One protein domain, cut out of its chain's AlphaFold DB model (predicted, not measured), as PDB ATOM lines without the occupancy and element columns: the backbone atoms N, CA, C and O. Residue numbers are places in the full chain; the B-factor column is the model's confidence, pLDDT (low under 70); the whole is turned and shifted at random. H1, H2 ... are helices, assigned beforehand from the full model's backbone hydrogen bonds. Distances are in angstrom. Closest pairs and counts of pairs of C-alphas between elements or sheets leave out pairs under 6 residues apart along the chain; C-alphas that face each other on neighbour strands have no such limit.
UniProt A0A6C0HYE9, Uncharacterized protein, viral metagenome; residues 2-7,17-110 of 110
ATOM      1  N   PHE A   2     -51.839  30.465  42.029       78.19
ATOM      2  CA  PHE A   2     -50.683  29.633  41.657       78.19
ATOM      3  C   PHE A   2     -49.916  29.037  42.846       78.19
ATOM      4  O   PHE A   2     -49.566  27.870  42.793       78.19
ATOM      5  N   THR A   3     -49.760  29.759  43.959       83.44
ATOM      6  CA  THR A   3     -49.113  29.227  45.176       83.44
ATOM      7  C   THR A   3     -49.852  28.031  45.775       83.44
ATOM      8  O   THR A   3     -49.236  27.045  46.154       83.44
ATOM      9  N   LYS A   4     -51.191  28.078  45.815       84.00
ATOM     10  CA  LYS A   4     -52.013  26.959  46.300       84.00
ATOM     11  C   LYS A   4     -51.897  25.757  45.363       84.00
ATOM     12  O   LYS A   4     -51.741  24.633  45.822       84.00
ATOM     13  N   LEU A   5     -51.932  26.012  44.054       85.00
ATOM     14  CA  LEU A   5     -51.718  24.975  43.050       85.00
ATOM     15  C   LEU A   5     -50.315  24.362  43.183       85.00
ATOM     16  O   LEU A   5     -50.186  23.146  43.174       85.00
ATOM     17  N   TYR A   6     -49.277  25.166  43.395       87.44
ATOM     18  CA  TYR A   6     -47.918  24.694  43.657       87.44
ATOM     19  C   TYR A   6     -47.856  23.780  44.882       87.44
ATOM     20  O   TYR A   6     -47.417  22.639  44.760       87.44
ATOM     21  N   LEU A   7     -48.359  24.230  46.035       87.69
ATOM     22  CA  LEU A   7     -48.325  23.443  47.271       87.69
ATOM     23  C   LEU A   7     -49.058  22.103  47.114       87.69
ATOM     24  O   LEU A   7     -48.528  21.068  47.508       87.69
ATOM     25  N   LEU A  17     -52.947  10.769  40.459       88.69
ATOM     26  CA  LEU A  17     -54.360  10.742  40.095       88.69
ATOM     27  C   LEU A  17     -55.216  11.619  41.023       88.69
ATOM     28  O   LEU A  17     -56.128  12.296  40.554       88.69
ATOM     29  N   ASN A  18     -54.911  11.641  42.322       90.00
ATOM     30  CA  ASN A  18     -55.606  12.496  43.282       90.00
ATOM     31  C   ASN A  18     -55.241  13.967  43.079       90.00
ATOM     32  O   ASN A  18     -56.137  14.810  43.076       90.00
ATOM     33  N   VAL A  19     -53.963  14.269  42.831       87.19
ATOM     34  CA  VAL A  19     -53.527  15.634  42.516       87.19
ATOM     35  C   VAL A  19     -54.253  16.150  41.267       87.19
ATOM     36  O   VAL A  19     -54.817  17.247  41.301       87.19
ATOM     37  N   LEU A  20     -54.308  15.347  40.198       87.00
ATOM     38  CA  LEU A  20     -54.997  15.692  38.954       87.00
ATOM     39  C   LEU A  20     -56.499  15.892  39.175       87.00
ATOM     40  O   LEU A  20     -57.032  16.917  38.770       87.00
ATOM     41  N   LYS A  21     -57.181  14.967  39.863       88.94
ATOM     42  CA  LYS A  21     -58.625  15.077  40.132       88.94
ATOM     43  C   LYS A  21     -58.977  16.322  40.945       88.94
ATOM     44  O   LYS A  21     -59.930  17.017  40.611       88.94
ATOM     45  N   GLN A  22     -58.212  16.612  41.995       89.44
ATOM     46  CA  GLN A  22     -58.508  17.719  42.908       89.44
ATOM     47  C   GLN A  22     -58.164  19.091  42.319       89.44
ATOM     48  O   GLN A  22     -58.738  20.097  42.731       89.44
ATOM     49  N   ASN A  23     -57.230  19.149  41.367       88.19
ATOM     50  CA  ASN A  23     -56.714  20.410  40.843       88.19
ATOM     51  C   ASN A  23     -56.951  20.594  39.336       88.19
ATOM     52  O   ASN A  23     -56.490  21.596  38.796       88.19
ATOM     53  N   ALA A  24     -57.686  19.698  38.664       87.12
ATOM     54  CA  ALA A  24     -57.877  19.690  37.207       87.12
ATOM     55  C   ALA A  24     -58.206  21.074  36.628       87.12
ATOM     56  O   ALA A  24     -57.529  21.535  35.713       87.12
ATOM     57  N   GLY A  25     -59.187  21.778  37.205       87.56
ATOM     58  CA  GLY A  25     -59.574  23.113  36.737       87.56
ATOM     59  C   GLY A  25     -58.442  24.141  36.849       87.56
ATOM     60  O   GLY A  25     -58.167  24.869  35.901       87.56
ATOM     61  N   MET A  26     -57.727  24.164  37.976       87.06
ATOM     62  CA  MET A  26     -56.592  25.076  38.174       87.06
ATOM     63  C   MET A  26     -55.391  24.708  37.293       87.06
ATOM     64  O   MET A  26     -54.682  25.603  36.835       87.06
ATOM     65  N   ILE A  27     -55.178  23.416  37.025       85.44
ATOM     66  CA  ILE A  27     -54.151  22.932  36.094       85.44
ATOM     67  C   ILE A  27     -54.475  23.407  34.679       85.44
ATOM     68  O   ILE A  27     -53.612  23.999  34.043       85.44
ATOM     69  N   ILE A  28     -55.716  23.234  34.212       87.75
ATOM     70  CA  ILE A  28     -56.151  23.698  32.886       87.75
ATOM     71  C   ILE A  28     -55.959  25.211  32.752       87.75
ATOM     72  O   ILE A  28     -55.368  25.663  31.773       87.75
ATOM     73  N   VAL A  29     -56.385  25.994  33.750       88.94
ATOM     74  CA  VAL A  29     -56.183  27.454  33.738       88.94
ATOM     75  C   VAL A  29     -54.697  27.806  33.686       88.94
ATOM     76  O   VAL A  29     -54.307  28.676  32.913       88.94
ATOM     77  N   SER A  30     -53.858  27.113  34.460       86.94
ATOM     78  CA  SER A  30     -52.409  27.316  34.435       86.94
ATOM     79  C   SER A  30     -51.809  26.991  33.064       86.94
ATOM     80  O   SER A  30     -51.037  27.783  32.534       86.94
ATOM     81  N   VAL A  31     -52.198  25.870  32.453       88.12
ATOM     82  CA  VAL A  31     -51.719  25.460  31.125       88.12
ATOM     83  C   VAL A  31     -52.118  26.481  30.061       88.12
ATOM     84  O   VAL A  31     -51.267  26.903  29.281       88.12
ATOM     85  N   ILE A  32     -53.377  26.930  30.048       89.62
ATOM     86  CA  ILE A  32     -53.856  27.945  29.100       89.62
ATOM     87  C   ILE A  32     -53.103  29.263  29.301       89.62
ATOM     88  O   ILE A  32     -52.612  29.836  28.329       89.62
ATOM     89  N   PHE A  33     -52.966  29.719  30.549       90.06
ATOM     90  CA  PHE A  33     -52.257  30.954  30.878       90.06
ATOM     91  C   PHE A  33     -50.813  30.938  30.362       90.06
ATOM     92  O   PHE A  33     -50.411  31.851  29.641       90.06
ATOM     93  N   HIS A  34     -50.055  29.879  30.661       88.75
ATOM     94  CA  HIS A  34     -48.667  29.753  30.208       88.75
ATOM     95  C   HIS A  34     -48.569  29.587  28.691       88.75
ATOM     96  O   HIS A  34     -47.709  30.199  28.067       88.75
ATOM     97  N   THR A  35     -49.490  28.846  28.073       90.62
ATOM     98  CA  THR A  35     -49.532  28.694  26.610       90.62
ATOM     99  C   THR A  35     -49.733  30.041  25.917       90.62
ATOM    100  O   THR A  35     -49.027  30.341  24.954       90.62
ATOM    101  N   ILE A  36     -50.652  30.878  26.414       91.81
ATOM    102  CA  ILE A  36     -50.865  32.239  25.899       91.81
ATOM    103  C   ILE A  36     -49.608  33.078  26.117       91.81
ATOM    104  O   ILE A  36     -49.120  33.685  25.166       91.81
ATOM    105  N   LEU A  37     -49.066  33.080  27.340       92.75
ATOM    106  CA  LEU A  37     -47.884  33.861  27.689       92.75
ATOM    107  C   LEU A  37     -46.706  33.526  26.770       92.75
ATOM    108  O   LEU A  37     -46.158  34.424  26.138       92.75
ATOM    109  N   TYR A  38     -46.366  32.243  26.620       92.44
ATOM    110  CA  TYR A  38     -45.265  31.833  25.753       92.44
ATOM    111  C   TYR A  38     -45.553  32.118  24.284       92.44
ATOM    112  O   TYR A  38     -44.677  32.615  23.583       92.44
ATOM    113  N   THR A  39     -46.773  31.873  23.800       93.81
ATOM    114  CA  THR A  39     -47.122  32.189  22.406       93.81
ATOM    115  C   THR A  39     -46.940  33.681  22.122       93.81
ATOM    116  O   THR A  39     -46.358  34.048  21.098       93.81
ATOM    117  N   VAL A  40     -47.357  34.553  23.045       95.06
ATOM    118  CA  VAL A  40     -47.131  36.001  22.949       95.06
ATOM    119  C   VAL A  40     -45.638  36.327  22.988       95.06
ATOM    120  O   VAL A  40     -45.173  37.070  22.128       95.06
ATOM    121  N   THR A  41     -44.868  35.741  23.908       95.56
ATOM    122  CA  THR A  41     -43.411  35.947  23.993       95.56
ATOM    123  C   THR A  41     -42.701  35.567  22.691       95.56
ATOM    124  O   THR A  41     -41.868  36.329  22.205       95.56
ATOM    125  N   PHE A  42     -43.052  34.434  22.082       95.81
ATOM    126  CA  PHE A  42     -42.456  33.992  20.819       95.81
ATOM    127  C   PHE A  42     -42.856  34.881  19.634       95.81
ATOM    128  O   PHE A  42     -42.014  35.178  18.787       95.81
ATOM    129  N   ASN A  43     -44.103  35.360  19.578       97.12
ATOM    130  CA  ASN A  43     -44.508  36.323  18.548       97.12
ATOM    131  C   ASN A  43     -43.821  37.677  18.730       97.12
ATOM    132  O   ASN A  43     -43.407  38.273  17.740       97.12
ATOM    133  N   LEU A  44     -43.657  38.141  19.972       97.50
ATOM    134  CA  LEU A  44     -42.922  39.364  20.274       97.50
ATOM    135  C   LEU A  44     -41.454  39.237  19.854       97.50
ATOM    136  O   LEU A  44     -40.934  40.129  19.191       97.50
ATOM    137  N   ALA A  45     -40.807  38.110  20.162       97.19
ATOM    138  CA  ALA A  45     -39.449  37.834  19.705       97.19
ATOM    139  C   ALA A  45     -39.364  37.820  18.168       97.19
ATOM    140  O   ALA A  45     -38.528  38.512  17.591       97.19
ATOM    141  N   SER A  46     -40.271  37.110  17.488       97.38
ATOM    142  CA  SER A  46     -40.348  37.106  16.019       97.38
ATOM    143  C   SER A  46     -40.520  38.518  15.451       97.38
ATOM    144  O   SER A  46     -39.864  38.885  14.478       97.38
ATOM    145  N   PHE A  47     -41.358  39.340  16.082       97.50
ATOM    146  CA  PHE A  47     -41.573  40.718  15.665       97.50
ATOM    147  C   PHE A  47     -40.310  41.573  15.830       97.50
ATOM    148  O   PHE A  47     -39.941  42.280  14.899       97.50
ATOM    149  N   ILE A  48     -39.607  41.458  16.961       98.12
ATOM    150  CA  ILE A  48     -38.362  42.198  17.225       98.12
ATOM    151  C   ILE A  48     -37.259  41.810  16.232       98.12
ATOM    152  O   ILE A  48     -36.579  42.684  15.702       98.12
ATOM    153  N   PHE A  49     -37.075  40.514  15.962       97.44
ATOM    154  CA  PHE A  49     -35.945  40.035  15.158       97.44
ATOM    155  C   PHE A  49     -36.227  39.965  13.655       97.44
ATOM    156  O   PHE A  49     -35.301  40.053  12.856       97.44
ATOM    157  N   SER A  50     -37.483  39.763  13.251       96.12
ATOM    158  CA  SER A  50     -37.871  39.549  11.846       96.12
ATOM    159  C   SER A  50     -38.896  40.563  11.326       96.12
ATOM    160  O   SER A  50     -39.300  40.478  10.167       96.12
ATOM    161  N   GLY A  51     -39.361  41.499  12.163       95.88
ATOM    162  CA  GLY A  51     -40.365  42.508  11.797       95.88
ATOM    163  C   GLY A  51     -41.760  41.941  11.519       95.88
ATOM    164  O   GLY A  51     -42.614  42.639  10.975       95.88
ATOM    165  N   LYS A  52     -42.000  40.660  11.827       95.62
ATOM    166  CA  LYS A  52     -43.238  39.943  11.500       95.62
ATOM    167  C   LYS A  52     -43.653  39.038  12.651       95.62
ATOM    168  O   LYS A  52     -42.812  38.402  13.286       95.62
ATOM    169  N   ILE A  53     -44.959  38.944  12.877       96.38
ATOM    170  CA  ILE A  53     -45.539  37.898  13.725       96.38
ATOM    171  C   ILE A  53     -45.430  36.535  13.032       96.38
ATOM    172  O   ILE A  53     -45.295  36.452  11.807       96.38
ATOM    173  N   LEU A  54     -45.501  35.459  13.813       95.81
ATOM    174  CA  LEU A  54     -45.465  34.104  13.275       95.81
ATOM    175  C   LEU A  54     -46.732  33.823  12.457       95.81
ATOM    176  O   LEU A  54     -47.817  34.327  12.755       95.81
ATOM    177  N   SER A  55     -46.607  32.986  11.426       96.81
ATOM    178  CA  SER A  55     -47.768  32.560  10.643       96.81
ATOM    179  C   SER A  55     -48.730  31.727  11.495       96.81
ATOM    180  O   SER A  55     -48.327  31.075  12.462       96.81
ATOM    181  N   GLN A  56     -50.006  31.690  11.103       95.31
ATOM    182  CA  GLN A  56     -51.033  30.919  11.811       95.31
ATOM    183  C   GLN A  56     -50.637  29.443  11.974       95.31
ATOM    184  O   GLN A  56     -50.800  28.866  13.046       95.31
ATOM    185  N   THR A  57     -50.058  28.835  10.934       97.19
ATOM    186  CA  THR A  57     -49.588  27.444  10.973       97.19
ATOM    187  C   THR A  57     -48.489  27.234  12.013       97.19
ATOM    188  O   THR A  57     -48.506  26.226  12.720       97.19
ATOM    189  N   ILE A  58     -47.541  28.170  12.130       95.75
ATOM    190  CA  ILE A  58     -46.466  28.082  13.126       95.75
ATOM    191  C   ILE A  58     -47.037  28.282  14.531       95.75
ATOM    192  O   ILE A  58     -46.733  27.487  15.416       95.75
ATOM    193  N   ASN A  59     -47.919  29.265  14.722       95.62
ATOM    194  CA  ASN A  59     -48.582  29.501  16.005       95.62
ATOM    195  C   ASN A  59     -49.382  28.283  16.484       95.62
ATOM    196  O   ASN A  59     -49.267  27.894  17.642       95.62
ATOM    197  N   MET A  60     -50.116  27.613  15.594       95.88
ATOM    198  CA  MET A  60     -50.837  26.386  15.949       95.88
ATOM    199  C   MET A  60     -49.894  25.257  16.376       95.88
ATOM    200  O   MET A  60     -50.145  24.598  17.385       95.88
ATOM    201  N   ARG A  61     -48.786  25.049  15.653       96.19
ATOM    202  CA  ARG A  61     -47.768  24.055  16.036       96.19
ATOM    203  C   ARG A  61     -47.130  24.393  17.383       96.19
ATOM    204  O   ARG A  61     -46.904  23.490  18.185       96.19
ATOM    205  N   LEU A  62     -46.872  25.674  17.633       94.62
ATOM    206  CA  LEU A  62     -46.296  26.171  18.878       94.62
ATOM    207  C   LEU A  62     -47.234  25.913  20.066       94.62
ATOM    208  O   LEU A  62     -46.812  25.326  21.057       94.62
ATOM    209  N   ILE A  63     -48.518  26.258  19.928       94.19
ATOM    210  CA  ILE A  63     -49.554  26.008  20.942       94.19
ATOM    211  C   ILE A  63     -49.644  24.515  21.265       94.19
ATOM    212  O   ILE A  63     -49.569  24.135  22.431       94.19
ATOM    213  N   VAL A  64     -49.756  23.657  20.245       94.50
ATOM    214  CA  VAL A  64     -49.819  22.200  20.443       94.50
ATOM    215  C   VAL A  64     -48.559  21.691  21.149       94.50
ATOM    216  O   VAL A  64     -48.660  20.900  22.085       94.50
ATOM    217  N   SER A  65     -47.381  22.181  20.758       93.94
ATOM    218  CA  SER A  65     -46.112  21.805  21.394       93.94
ATOM    219  C   SER A  65     -46.073  22.209  22.869       93.94
ATOM    220  O   SER A  65     -45.682  21.400  23.707       93.94
ATOM    221  N   PHE A  66     -46.534  23.416  23.213       91.50
ATOM    222  CA  PHE A  66     -46.615  23.848  24.608       91.50
ATOM    223  C   PHE A  66     -47.583  23.006  25.426       91.50
ATOM    224  O   PHE A  66     -47.242  22.645  26.547       91.50
ATOM    225  N   LEU A  67     -48.738  22.616  24.881       89.69
ATOM    226  CA  LEU A  67     -49.655  21.724  25.594       89.69
ATOM    227  C   LEU A  67     -48.976  20.398  25.975       89.69
ATOM    228  O   LEU A  67     -49.095  19.961  27.120       89.69
ATOM    229  N   PHE A  68     -48.217  19.792  25.055       90.00
ATOM    230  CA  PHE A  68     -47.457  18.573  25.347       90.00
ATOM    231  C   PHE A  68     -46.338  18.810  26.364       90.00
ATOM    232  O   PHE A  68     -46.232  18.053  27.329       90.00
ATOM    233  N   ILE A  69     -45.527  19.859  26.188       90.06
ATOM    234  CA  ILE A  69     -44.421  20.180  27.105       90.06
ATOM    235  C   ILE A  69     -44.949  20.415  28.521       90.06
ATOM    236  O   ILE A  69     -44.417  19.840  29.463       90.06
ATOM    237  N   MET A  70     -46.028  21.185  28.677       86.44
ATOM    238  CA  MET A  70     -46.633  21.460  29.982       86.44
ATOM    239  C   MET A  70     -47.204  20.191  30.626       86.44
ATOM    240  O   MET A  70     -47.082  19.999  31.835       86.44
ATOM    241  N   PHE A  71     -47.813  19.301  29.833       85.56
ATOM    242  CA  PHE A  71     -48.319  18.023  30.333       85.56
ATOM    243  C   PHE A  71     -47.187  17.118  30.842       85.56
ATOM    244  O   PHE A  71     -47.258  16.605  31.961       85.56
ATOM    245  N   PHE A  72     -46.122  16.945  30.054       87.81
ATOM    246  CA  PHE A  72     -44.975  16.129  30.460       87.81
ATOM    247  C   PHE A  72     -44.169  16.770  31.593       87.81
ATOM    248  O   PHE A  72     -43.752  16.055  32.503       87.81
ATOM    249  N   GLY A  73     -44.003  18.094  31.588       86.38
ATOM    250  CA  GLY A  73     -43.371  18.843  32.675       86.38
ATOM    251  C   GLY A  73     -44.087  18.607  34.000       86.38
ATOM    252  O   GLY A  73     -43.458  18.280  35.009       86.38
ATOM    253  N   TYR A  74     -45.422  18.623  33.980       84.81
ATOM    254  CA  TYR A  74     -46.225  18.390  35.172       84.81
ATOM    255  C   TYR A  74     -45.978  16.999  35.772       84.81
ATOM    256  O   TYR A  74     -45.765  16.863  36.979       84.81
ATOM    257  N   ILE A  75     -45.949  15.967  34.923       87.19
ATOM    258  CA  ILE A  75     -45.640  14.592  35.333       87.19
ATOM    259  C   ILE A  75     -44.198  14.488  35.845       87.19
ATOM    260  O   ILE A  75     -43.960  13.894  36.897       87.19
ATOM    261  N   GLY A  76     -43.236  15.081  35.135       88.38
ATOM    262  CA  GLY A  76     -41.827  15.077  35.527       88.38
ATOM    263  C   GLY A  76     -41.613  15.687  36.911       88.38
ATOM    264  O   GLY A  76     -40.939  15.097  37.753       88.38
ATOM    265  N   ARG A  77     -42.266  16.816  37.201       86.88
ATOM    266  CA  ARG A  77     -42.197  17.466  38.518       86.88
ATOM    267  C   ARG A  77     -42.798  16.626  39.628       86.88
ATOM    268  O   ARG A  77     -42.232  16.580  40.716       86.88
ATOM    269  N   TYR A  78     -43.912  15.950  39.360       89.69
ATOM    270  CA  TYR A  78     -44.509  15.043  40.333       89.69
ATOM    271  C   TYR A  78     -43.516  13.963  40.785       89.69
ATOM    272  O   TYR A  78     -43.358  13.726  41.985       89.69
ATOM    273  N   TYR A  79     -42.814  13.336  39.840       91.00
ATOM    274  CA  TYR A  79     -41.799  12.335  40.169       91.00
ATOM    275  C   TYR A  79     -40.565  12.956  40.825       91.00
ATOM    276  O   TYR A  79     -40.112  12.449  41.845       91.00
ATOM    277  N   HIS A  80     -40.104  14.110  40.344       91.50
ATOM    278  CA  HIS A  80     -38.976  14.822  40.945       91.50
ATOM    279  C   HIS A  80     -39.203  15.155  42.430       91.50
ATOM    280  O   HIS A  80     -38.328  14.949  43.269       91.50
ATOM    281  N   VAL A  81     -40.408  15.611  42.779       92.19
ATOM    282  CA  VAL A  81     -40.822  15.865  44.166       92.19
ATOM    283  C   VAL A  81     -40.742  14.595  45.017       92.19
ATOM    284  O   VAL A  81     -40.277  14.642  46.158       92.19
ATOM    285  N   LYS A  82     -41.172  13.451  44.474       92.31
ATOM    286  CA  LYS A  82     -41.091  12.158  45.164       92.31
ATOM    287  C   LYS A  82     -39.660  11.681  45.352       92.31
ATOM    288  O   LYS A  82     -39.346  11.151  46.417       92.31
ATOM    289  N   ASP A  83     -38.806  11.902  44.363       93.62
ATOM    290  CA  ASP A  83     -37.393  11.548  44.440       93.62
ATOM    291  C   ASP A  83     -36.690  12.369  45.523       93.62
ATOM    292  O   ASP A  83     -35.996  11.801  46.365       93.62
ATOM    293  N   ILE A  84     -36.950  13.681  45.590       93.88
ATOM    294  CA  ILE A  84     -36.446  14.551  46.666       93.88
ATOM    295  C   ILE A  84     -36.958  14.075  48.030       93.88
ATOM    296  O   ILE A  84     -36.182  13.954  48.981       93.88
ATOM    297  N   TYR A  85     -38.253  13.772  48.136       95.75
ATOM    298  CA  TYR A  85     -38.847  13.278  49.376       95.75
ATOM    299  C   TYR A  85     -38.206  11.966  49.844       95.75
ATOM    300  O   TYR A  85     -37.897  11.808  51.026       95.75
ATOM    301  N   SER A  86     -37.952  11.043  48.913       95.12
ATOM    302  CA  SER A  86     -37.233   9.795  49.176       95.12
ATOM    303  C   SER A  86     -35.786  10.054  49.614       95.12
ATOM    304  O   SER A  86     -35.356   9.537  50.646       95.12
ATOM    305  N   ALA A  87     -35.064  10.927  48.905       95.69
ATOM    306  CA  ALA A  87     -33.679  11.296  49.205       95.69
ATOM    307  C   ALA A  87     -33.524  11.937  50.594       95.69
ATOM    308  O   ALA A  87     -32.539  11.700  51.292       95.69
ATOM    309  N   TYR A  88     -34.529  12.689  51.047       96.06
ATOM    310  CA  TYR A  88     -34.575  13.243  52.398       96.06
ATOM    311  C   TYR A  88     -35.181  12.304  53.440       96.06
ATOM    312  O   TYR A  88     -35.618  12.764  54.494       96.06
ATOM    313  N   SER A  89     -35.180  10.991  53.186       96.06
ATOM    314  CA  SER A  89     -35.683   9.981  54.125       96.06
ATOM    315  C   SER A  89     -37.114  10.275  54.580       96.06
ATOM    316  O   SER A  89     -37.456  10.102  55.747       96.06
ATOM    317  N   LYS A  90     -37.953  10.760  53.654       93.88
ATOM    318  CA  LYS A  90     -39.355  11.131  53.891       93.88
ATOM    319  C   LYS A  90     -39.544  12.304  54.867       93.88
ATOM    320  O   LYS A  90     -40.631  12.488  55.419       93.88
ATOM    321  N   ASN A  91     -38.518  13.135  55.067       95.31
ATOM    322  CA  ASN A  91     -38.622  14.355  55.866       95.31
ATOM    323  C   ASN A  91     -39.325  15.468  55.069       95.31
ATOM    324  O   ASN A  91     -38.770  16.025  54.116       95.31
ATOM    325  N   MET A  92     -40.551  15.800  55.478       93.31
ATOM    326  CA  MET A  92     -41.387  16.778  54.780       93.31
ATOM    327  C   MET A  92     -40.854  18.213  54.889       93.31
ATOM    328  O   MET A  92     -40.905  18.958  53.915       93.31
ATOM    329  N   GLU A  93     -40.291  18.590  56.036       94.31
ATOM    330  CA  GLU A  93     -39.743  19.929  56.271       94.31
ATOM    331  C   GLU A  93     -38.540  20.205  55.360       94.31
ATOM    332  O   GLU A  93     -38.515  21.197  54.632       94.31
ATOM    333  N   LYS A  94     -37.571  19.279  55.316       93.50
ATOM    334  CA  LYS A  94     -36.409  19.382  54.417       93.50
ATOM    335  C   LYS A  94     -36.825  19.399  52.950       93.50
ATOM    336  O   LYS A  94     -36.281  20.176  52.169       93.50
ATOM    337  N   THR A  95     -37.808  18.574  52.594       93.25
ATOM    338  CA  THR A  95     -38.360  18.525  51.235       93.25
ATOM    339  C   THR A  95     -38.993  19.860  50.851       93.25
ATOM    340  O   THR A  95     -38.701  20.379  49.779       93.25
ATOM    341  N   ARG A  96     -39.788  20.472  51.737       92.44
ATOM    342  CA  ARG A  96     -40.390  21.791  51.495       92.44
ATOM    343  C   ARG A  96     -39.356  22.894  51.360       92.44
ATOM    344  O   ARG A  96     -39.349  23.585  50.348       92.44
ATOM    345  N   ASN A  97     -38.413  22.962  52.294       92.94
ATOM    346  CA  ASN A  97     -37.326  23.938  52.256       92.94
ATOM    347  C   ASN A  97     -36.479  23.840  50.975       92.94
ATOM    348  O   ASN A  97     -35.899  24.836  50.537       92.94
ATOM    349  N   HIS A  98     -36.382  22.651  50.371       91.56
ATOM    350  CA  HIS A  98     -35.751  22.476  49.067       91.56
ATOM    351  C   HIS A  98     -36.656  22.962  47.931       91.56
ATOM    352  O   HIS A  98     -36.232  23.782  47.119       91.56
ATOM    353  N   LEU A  99     -37.890  22.457  47.866       90.31
ATOM    354  CA  LEU A  99     -38.814  22.732  46.765       90.31
ATOM    355  C   LEU A  99     -39.182  24.214  46.668       90.31
ATOM    356  O   LEU A  99     -39.305  24.732  45.562       90.31
ATOM    357  N   ASP A 100     -39.287  24.926  47.790       87.69
ATOM    358  CA  ASP A 100     -39.690  26.336  47.798       87.69
ATOM    359  C   ASP A 100     -38.659  27.248  47.123       87.69
ATOM    360  O   ASP A 100     -39.016  28.279  46.551       87.69
ATOM    361  N   LYS A 101     -37.390  26.822  47.057       87.44
ATOM    362  CA  LYS A 101     -36.356  27.494  46.251       87.44
ATOM    363  C   LYS A 101     -36.599  27.347  44.747       87.44
ATOM    364  O   LYS A 101     -36.122  28.164  43.966       87.44
ATOM    365  N   LEU A 102     -37.348  26.323  44.340       82.50
ATOM    366  CA  LEU A 102     -37.698  26.005  42.955       82.50
ATOM    367  C   LEU A 102     -39.075  26.566  42.550       82.50
ATOM    368  O   LEU A 102     -39.532  26.320  41.432       82.50
ATOM    369  N   TYR A 103     -39.736  27.342  43.421       81.75
ATOM    370  CA  TYR A 103     -41.071  27.897  43.171       81.75
ATOM    371  C   TYR A 103     -41.153  28.721  41.874       81.75
ATOM    372  O   TYR A 103     -42.117  28.602  41.119       81.75
ATOM    373  N   ILE A 104     -40.121  29.518  41.573       75.25
ATOM    374  CA  ILE A 104     -40.060  30.320  40.340       75.25
ATOM    375  C   ILE A 104     -40.032  29.409  39.110       75.25
ATOM    376  O   ILE A 104     -40.814  29.598  38.182       75.25
ATOM    377  N   THR A 105     -39.191  28.376  39.117       74.81
ATOM    378  CA  THR A 105     -39.119  27.401  38.021       74.81
ATOM    379  C   THR A 105     -40.453  26.680  37.831       74.81
ATOM    380  O   THR A 105     -40.876  26.449  36.699       74.81
ATOM    381  N   TRP A 106     -41.168  26.390  38.923       79.00
ATOM    382  CA  TRP A 106     -42.499  25.790  38.849       79.00
ATOM    383  C   TRP A 106     -43.522  26.699  38.155       79.00
ATOM    384  O   TRP A 106     -44.339  26.210  37.370       79.00
ATOM    385  N   ILE A 107     -43.464  28.011  38.408       72.06
ATOM    386  CA  ILE A 107     -44.324  28.978  37.720       72.06
ATOM    387  C   ILE A 107     -43.997  28.967  36.227       72.06
ATOM    388  O   ILE A 107     -44.890  28.784  35.420       72.06
ATOM    389  N   PHE A 108     -42.728  29.108  35.848       62.66
ATOM    390  CA  PHE A 108     -42.373  29.465  34.473       62.66
ATOM    391  C   PHE A 108     -42.104  28.316  33.508       62.66
ATOM    392  O   PHE A 108     -41.872  28.617  32.341       62.66
ATOM    393  N   ILE A 109     -42.076  27.051  33.927       60.62
ATOM    394  CA  ILE A 109     -41.707  25.945  33.017       60.62
ATOM    395  C   ILE A 109     -42.756  24.834  32.951       60.62
ATOM    396  O   ILE A 109     -42.748  24.047  32.005       60.62
ATOM    397  N   GLY A 110     -43.728  24.806  33.867       54.38
ATOM    398  CA  GLY A 110     -44.626  23.651  33.912       54.38
ATOM    399  C   GLY A 110     -43.898  22.355  34.263       54.38
ATOM    400  O   GLY A 110     -42.711  22.406  34.641       54.38
TER     401      GLY A 110
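AT A GLANCE: This is residues 2 to 7 and 17 to 110 of the 110 residues of an uncharacterized protein of viral metagenome (UniProt A0A6C0HYE9). Long helices H2 and H3 cross as an X; H4 folds back along H3, and short H1 packs on H2. The printed part has 100 residues with four named helices: all helix. It is loose, radius of gyration of the C-alphas 16.6 A, spanning 53 by 28 by 19 A.

IN THESE COORDINATES: H1, residues 2 to 7, begins at C-alpha (-50.683, 29.633, 41.657). H2, residues 17 to 50, measures 43.6 A; H3, residues 56 to 87, 45.7 A. H4, residues 92 to 109, ends at C-alpha (-41.707, 25.945, 33.017).

HOW THE PARTS SIT: H2 touches H3 at a steep tilt of 48 degrees, C-alphas Thr 35 and Phe 66 closest at 6.0 A. H3 and H4 form a hairpin, C-alphas Tyr 85 and Thr 95 closest at 5.6 A. Every O i to N i+4 pair is within hydrogen-bond range in H1 and H3, 28 of 30 in H2, 10 of 14 in H4.

THE WHOLE: Across the cut, residues 8 to 16, C-alphas 7 and 17 are 15.8 A apart. Residues 108 to 110 have pLDDT under 70.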